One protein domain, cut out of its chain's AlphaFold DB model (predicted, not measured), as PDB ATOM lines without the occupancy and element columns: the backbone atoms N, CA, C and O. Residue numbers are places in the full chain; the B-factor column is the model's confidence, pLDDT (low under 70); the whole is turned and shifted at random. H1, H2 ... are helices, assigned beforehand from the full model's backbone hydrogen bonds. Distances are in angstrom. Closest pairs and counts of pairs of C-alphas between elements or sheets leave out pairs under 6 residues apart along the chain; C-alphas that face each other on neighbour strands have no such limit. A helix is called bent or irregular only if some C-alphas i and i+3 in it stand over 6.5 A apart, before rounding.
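Overview. This is residues 46 to 97 of the 97 residues of a protein of Clostridium scindens (strain JCM 10418 / VPI 12708) (UniProt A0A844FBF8). With little regular structure, this is one helix, H3, at one end and a looping chain beside it that holds two very short helices, H2 near H3 and H1 toward the far end. Residues 68 to 79 swing from H2 round to H3. The printed part has 52 residues, with three named helices in the order H1, H2, H3 and no named strand; the class is all helix, though named elements hold only 20 residues. It is compact, with a radius of gyration of the C-alphas of 11.3 A and spans of 30 by 23 by 17 A.

Along the chain. H3, residues 80 to 91, runs 16.3 A from C-alpha 80 at (34.092, 8.321, -5.621) to C-alpha 91 at (25.412, -3.328, -13.057). H2 is residues 64 to 67, 5.3 A. H1, residues 55 to 58, begins at C-alpha 55 (25.597, -13.509, 9.736) and is only just irregular: C-alphas 55 and 58 are 6.7 A apart.

Arrangement. H3 and H2 are close but not clearly touching; their closest C-alphas, of Phe 89 and Leu 64, are 6.5 A apart. H1 is apart from H3 and from H2. In H3 every O i to N i+4 pair is within hydrogen-bond range; H1 and H2 are too short for such a pair.

Size, cuts and confidence. The C-alphas farthest apart, of Gln 58 and Asn 78, are 30.4 A apart. The printed part has no cut. The link from H2 to H3 is long, that from H1 to H2 tight. Residue 97, the chain's last, is under pLDDT 70.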
ATOM      1  N   ILE A  46      36.973  -2.590  -2.659       89.25
ATOM      2  CA  ILE A  46      35.841  -2.311  -1.775       89.25
ATOM      3  C   ILE A  46      35.523  -3.605  -1.020       89.25
ATOM      4  O   ILE A  46      35.473  -4.681  -1.618       89.25
ATOM      5  N   VAL A  47      35.373  -3.505   0.300       92.75
ATOM      6  CA  VAL A  47      35.087  -4.637   1.187       92.75
ATOM      7  C   VAL A  47      33.895  -4.312   2.076       92.75
ATOM      8  O   VAL A  47      33.722  -3.167   2.493       92.75
ATOM      9  N   LEU A  48      33.091  -5.327   2.386       93.62
ATOM     10  CA  LEU A  48      32.020  -5.206   3.363       93.62
ATOM     11  C   LEU A  48      32.602  -5.367   4.771       93.62
ATOM     12  O   LEU A  48      33.186  -6.399   5.098       93.62
ATOM     13  N   ILE A  49      32.417  -4.354   5.614       94.62
ATOM     14  CA  ILE A  49      32.800  -4.402   7.026       94.62
ATOM     15  C   ILE A  49      31.537  -4.621   7.852       94.62
ATOM     16  O   ILE A  49      30.616  -3.810   7.808       94.62
ATOM     17  N   VAL A  50      31.511  -5.704   8.629       95.81
ATOM     18  CA  VAL A  50      30.394  -6.045   9.518       95.81
ATOM     19  C   VAL A  50      30.888  -6.393  10.925       95.81
ATOM     20  O   VAL A  50      32.029  -6.836  11.090       95.81
ATOM     21  N   PRO A  51      30.052  -6.236  11.968       96.69
ATOM     22  CA  PRO A  51      30.347  -6.769  13.295       96.69
ATOM     23  C   PRO A  51      30.599  -8.281  13.258       96.69
ATOM     24  O   PRO A  51      29.971  -8.995  12.482       96.69
ATOM     25  N   LYS A  52      31.431  -8.806  14.169       96.94
ATOM     26  CA  LYS A  52      31.712 -10.257  14.258       96.94
ATOM     27  C   LYS A  52      30.460 -11.121  14.454       96.94
ATOM     28  O   LYS A  52      30.468 -12.292  14.094       96.94
ATOM     29  N   SER A  53      29.411 -10.556  15.051       97.00
ATOM     30  CA  SER A  53      28.122 -11.217  15.276       97.00
ATOM     31  C   SER A  53      27.200 -11.204  14.053       97.00
ATOM     32  O   SER A  53      26.135 -11.812  14.103       97.00
ATOM     33  N   HIS A  54      27.557 -10.491  12.983       96.69
ATOM     34  CA  HIS A  54      26.746 -10.416  11.774       96.69
ATOM     35  C   HIS A  54      26.763 -11.761  11.031       96.69
ATOM     36  O   HIS A  54      27.839 -12.349  10.902       96.69
ATOM     37  N   PRO A  55      25.636 -12.240  10.472       94.75
ATOM     38  CA  PRO A  55      25.597 -13.509   9.736       94.75
ATOM     39  C   PRO A  55      26.634 -13.602   8.604       94.75
ATOM     40  O   PRO A  55      27.253 -14.644   8.404       94.75
ATOM     41  N   LEU A  56      26.877 -12.490   7.902       96.12
ATOM     42  CA  LEU A  56      27.867 -12.413   6.818       96.12
ATOM     43  C   LEU A  56      29.332 -12.414   7.296       96.12
ATOM     44  O   LEU A  56      30.223 -12.601   6.478       96.12
ATOM     45  N   ALA A  57      29.608 -12.257   8.596       96.81
ATOM     46  CA  ALA A  57      30.978 -12.186   9.119       96.81
ATOM     47  C   ALA A  57      31.766 -13.500   8.970       96.81
ATOM     48  O   ALA A  57      32.988 -13.496   9.075       96.81
ATOM     49  N   GLN A  58      31.071 -14.621   8.758       95.44
ATOM     50  CA  GLN A  58      31.687 -15.934   8.538       95.44
ATOM     51  C   GLN A  58      32.009 -16.203   7.061       95.44
ATOM     52  O   GLN A  58      32.516 -17.273   6.735       95.44
ATOM     53  N   LYS A  59      31.690 -15.267   6.159       96.50
ATOM     54  CA  LYS A  59      31.930 -15.415   4.723       96.50
ATOM     55  C   LYS A  59      33.195 -14.676   4.313       96.50
ATOM     56  O   LYS A  59      33.412 -13.535   4.707       96.50
ATOM     57  N   GLU A  60      34.001 -15.314   3.468       95.19
ATOM     58  CA  GLU A  60      35.170 -14.674   2.848       95.19
ATOM     59  C   GLU A  60      34.774 -13.676   1.746       95.19
ATOM     60  O   GLU A  60      35.500 -12.722   1.471       95.19
ATOM     61  N   SER A  61      33.613 -13.882   1.121       95.56
ATOM     62  CA  SER A  61      33.050 -13.021   0.081       95.56
ATOM     63  C   SER A  61      31.524 -13.038   0.126       95.56
ATOM     64  O   SER A  61      30.930 -14.032   0.543       95.56
ATOM     65  N   VAL A  62      30.905 -11.963  -0.358       94.75
ATOM     66  CA  VAL A  62      29.448 -11.801  -0.481       94.75
ATOM     67  C   VAL A  62      29.105 -11.234  -1.856       94.75
ATOM     68  O   VAL A  62      29.915 -10.496  -2.423       94.75
ATOM     69  N   SER A  63      27.931 -11.568  -2.393       94.19
ATOM     70  CA  SER A  63      27.366 -10.889  -3.567       94.19
ATOM     71  C   SER A  63      26.616  -9.616  -3.168       94.19
ATOM     72  O   SER A  63      26.248  -9.436  -2.005       94.19
ATOM     73  N   LEU A  64      26.341  -8.732  -4.135       93.25
ATOM     74  CA  LEU A  64      25.531  -7.536  -3.875       93.25
ATOM     75  C   LEU A  64      24.079  -7.901  -3.543       93.25
ATOM     76  O   LEU A  64      23.476  -7.277  -2.676       93.25
ATOM     77  N   SER A  65      23.544  -8.967  -4.143       93.19
ATOM     78  CA  SER A  65      22.207  -9.486  -3.824       93.19
ATOM     79  C   SER A  65      22.056  -9.955  -2.371       93.19
ATOM     80  O   SER A  65      20.980  -9.832  -1.792       93.19
ATOM     81  N   GLU A  66      23.128 -10.445  -1.740       93.69
ATOM     82  CA  GLU A  66      23.105 -10.836  -0.324       93.69
ATOM     83  C   GLU A  66      23.032  -9.641   0.629       93.69
ATOM     84  O   GLU A  66      22.642  -9.811   1.783       93.69
ATOM     85  N   ILE A  67      23.404  -8.448   0.158       93.00
ATOM     86  CA  ILE A  67      23.396  -7.208   0.940       93.00
ATOM     87  C   ILE A  67      22.360  -6.195   0.449       93.00
ATOM     88  O   ILE A  67      22.287  -5.103   1.001       93.00
ATOM     89  N   GLU A  68      21.545  -6.539  -0.553       90.25
ATOM     90  CA  GLU A  68      20.558  -5.630  -1.153       90.25
ATOM     91  C   GLU A  68      19.589  -5.052  -0.117       90.25
ATOM     92  O   GLU A  68      19.209  -3.890  -0.196       90.25
ATOM     93  N   ASN A  69      19.233  -5.851   0.887       87.44
ATOM     94  CA  ASN A  69      18.282  -5.471   1.929       87.44
ATOM     95  C   ASN A  69      18.959  -5.067   3.252       87.44
ATOM     96  O   ASN A  69      18.274  -4.853   4.255       87.44
ATOM     97  N   GLU A  70      20.292  -4.985   3.280       91.31
ATOM     98  CA  GLU A  70      21.045  -4.558   4.459       91.31
ATOM     99  C   GLU A  70      21.123  -3.031   4.539       91.31
ATOM    100  O   GLU A  70      21.296  -2.336   3.539       91.31
ATOM    101  N   LYS A  71      21.054  -2.482   5.755       88.94
ATOM    102  CA  LYS A  71      21.240  -1.038   5.961       88.94
ATOM    103  C   LYS A  71      22.722  -0.692   5.909       88.94
ATOM    104  O   LYS A  71      23.455  -0.944   6.868       88.94
ATOM    105  N   LEU A  72      23.156  -0.081   4.811       89.00
ATOM    106  CA  LEU A  72      24.546   0.317   4.622       89.00
ATOM    107  C   LEU A  72      24.845   1.658   5.310       89.00
ATOM    108  O   LEU A  72      24.123   2.641   5.152       89.00
ATOM    109  N   ILE A  73      25.952   1.710   6.053       89.19
ATOM    110  CA  ILE A  73      26.511   2.960   6.577       89.19
ATOM    111  C   ILE A  73      27.568   3.442   5.580       89.19
ATOM    112  O   ILE A  73      28.666   2.890   5.516       89.19
ATOM    113  N   ALA A  74      27.228   4.458   4.786       81.50
ATOM    114  CA  ALA A  74      28.127   5.064   3.803       81.50
ATOM    115  C   ALA A  74      28.883   6.273   4.387       81.50
ATOM    116  O   ALA A  74      28.419   6.899   5.338       81.50
ATOM    117  N   ILE A  75      30.043   6.616   3.806       77.19
ATOM    118  CA  ILE A  75      30.830   7.798   4.211       77.19
ATOM    119  C   ILE A  75      30.121   9.087   3.777       77.19
ATOM    120  O   ILE A  75      29.544   9.782   4.603       77.19
ATOM    121  N   ASN A  76      30.173   9.400   2.477       81.50
ATOM    122  CA  ASN A  76      29.699  10.660   1.908       81.50
ATOM    123  C   ASN A  76      28.955  10.386   0.603       81.50
ATOM    124  O   ASN A  76      29.504   9.740  -0.300       81.50
ATOM    125  N   ALA A  77      27.748  10.939   0.488       79.94
ATOM    126  CA  ALA A  77      26.994  10.923  -0.758       79.94
ATOM    127  C   ALA A  77      27.805  11.590  -1.883       79.94
ATOM    128  O   ALA A  77      28.419  12.637  -1.682       79.94
ATOM    129  N   ASN A  78      27.790  10.979  -3.066       79.81
ATOM    130  CA  ASN A  78      28.485  11.406  -4.284       79.81
ATOM    131  C   ASN A  78      30.023  11.408  -4.204       79.81
ATOM    132  O   ASN A  78      30.683  11.947  -5.089       79.81
ATOM    133  N   SER A  79      30.615  10.795  -3.173       83.38
ATOM    134  CA  SER A  79      32.053  10.493  -3.175       83.38
ATOM    135  C   SER A  79      32.392   9.441  -4.238       83.38
ATOM    136  O   SER A  79      31.531   8.653  -4.623       83.38
ATOM    137  N   ASN A  80      33.659   9.352  -4.662       81.56
ATOM    138  CA  ASN A  80      34.092   8.321  -5.621       81.56
ATOM    139  C   ASN A  80      33.723   6.902  -5.156       81.56
ATOM    140  O   ASN A  80      33.364   6.062  -5.975       81.56
ATOM    141  N   MET A  81      33.765   6.643  -3.844       85.81
ATOM    142  CA  MET A  81      33.374   5.350  -3.282       85.81
ATOM    143  C   MET A  81      31.857   5.126  -3.327       85.81
ATOM    144  O   MET A  81      31.426   4.039  -3.690       85.81
ATOM    145  N   ASP A  82      31.047   6.138  -3.002       86.81
ATOM    146  CA  ASP A  82      29.581   6.054  -3.109       86.81
ATOM    147  C   ASP A  82      29.130   5.846  -4.563       86.81
ATOM    148  O   ASP A  82      28.292   4.991  -4.839       86.81
ATOM    149  N   LEU A  83      29.744   6.565  -5.509       87.38
ATOM    150  CA  LEU A  83      29.493   6.392  -6.939       87.38
ATOM    151  C   LEU A  83      29.883   4.988  -7.411       87.38
ATOM    152  O   LEU A  83      29.088   4.340  -8.085       87.38
ATOM    153  N   ALA A  84      31.054   4.486  -7.005       88.69
ATOM    154  CA  ALA A  84      31.485   3.131  -7.337       88.69
ATOM    155  C   ALA A  84      30.529   2.064  -6.777       88.69
ATOM    156  O   ALA A  84      30.201   1.114  -7.480       88.69
ATOM    157  N   ILE A  85      30.039   2.223  -5.542       90.12
ATOM    158  CA  ILE A  85      29.052   1.308  -4.950       90.12
ATOM    159  C   ILE A  85      27.742   1.340  -5.741       90.12
ATOM    160  O   ILE A  85      27.228   0.287  -6.106       90.12
ATOM    161  N   LYS A  86      27.222   2.526  -6.066       89.88
ATOM    162  CA  LYS A  86      25.997   2.664  -6.865       89.88
ATOM    163  C   LYS A  86      26.130   2.049  -8.258       89.88
ATOM    164  O   LYS A  86      25.191   1.402  -8.712       89.88
ATOM    165  N   GLU A  87      27.275   2.230  -8.916       91.44
ATOM    166  CA  GLU A  87      27.565   1.616 -10.217       91.44
ATOM    167  C   GLU A  87      27.555   0.085 -10.104       91.44
ATOM    168  O   GLU A  87      26.834  -0.563 -10.853       91.44
ATOM    169  N   MET A  88      28.244  -0.483  -9.103       91.81
ATOM    170  CA  MET A  88      28.265  -1.933  -8.862       91.81
ATOM    171  C   MET A  88      26.851  -2.513  -8.683       91.81
ATOM    172  O   MET A  88      26.506  -3.505  -9.319       91.81
ATOM    173  N   PHE A  89      26.000  -1.883  -7.864       92.56
ATOM    174  CA  PHE A  89      24.611  -2.333  -7.682       92.56
ATOM    175  C   PHE A  89      23.802  -2.242  -8.978       92.56
ATOM    176  O   PHE A  89      23.078  -3.172  -9.333       92.56
ATOM    177  N   LYS A  90      23.952  -1.135  -9.710       92.81
ATOM    178  CA  LYS A  90      23.251  -0.899 -10.972       92.81
ATOM    179  C   LYS A  90      23.643  -1.915 -12.048       92.81
ATOM    180  O   LYS A  90      22.770  -2.346 -12.797       92.81
ATOM    181  N   GLU A  91      24.918  -2.297 -12.131       94.12
ATOM    182  CA  GLU A  91      25.412  -3.328 -13.057       94.12
ATOM    183  C   GLU A  91      24.762  -4.700 -12.806       94.12
ATOM    184  O   GLU A  91      24.539  -5.451 -13.755       94.12
ATOM    185  N   GLU A  92      24.379  -4.997 -11.559       93.25
ATOM    186  CA  GLU A  92      23.627  -6.205 -11.191       93.25
ATOM    187  C   GLU A  92      22.095  -6.029 -11.257       93.25
ATOM    188  O   GLU A  92      21.348  -6.966 -10.975       93.25
ATOM    189  N   GLY A  93      21.597  -4.852 -11.656       93.44
ATOM    190  CA  GLY A  93      20.162  -4.551 -11.689       93.44
ATOM    191  C   GLY A  93      19.530  -4.383 -10.301       93.44
ATOM    192  O   GLY A  93      18.310  -4.477 -10.174       93.44
ATOM    193  N   LEU A  94      20.349  -4.132  -9.280       91.50
ATOM    194  CA  LEU A  94      19.947  -3.947  -7.889       91.50
ATOM    195  C   LEU A  94      19.923  -2.458  -7.528       91.50
ATOM    196  O   LEU A  94      20.515  -1.614  -8.206       91.50
ATOM    197  N   THR A  95      19.255  -2.127  -6.424       83.88
ATOM    198  CA  THR A  95      19.283  -0.775  -5.849       83.88
ATOM    199  C   THR A  95      19.853  -0.849  -4.434       83.88
ATOM    200  O   THR A  95      19.360  -1.658  -3.651       83.88
ATOM    201  N   PRO A  96      20.871  -0.043  -4.077       74.00
ATOM    202  CA  PRO A  96      21.310   0.049  -2.688       74.00
ATOM    203  C   PRO A  96      20.148   0.541  -1.810       74.00
ATOM    204  O   PRO A  96      19.458   1.484  -2.210       74.00
ATOM    205  N   ALA A  97      19.937  -0.089  -0.651       66.69
ATOM    206  CA  ALA A  97      18.906   0.299   0.318       66.69
ATOM    207  C   ALA A  97      19.073   1.722   0.879       66.69
ATOM    208  O   ALA A  97      20.223   2.222   0.949       66.69
TER     209      ALA A  97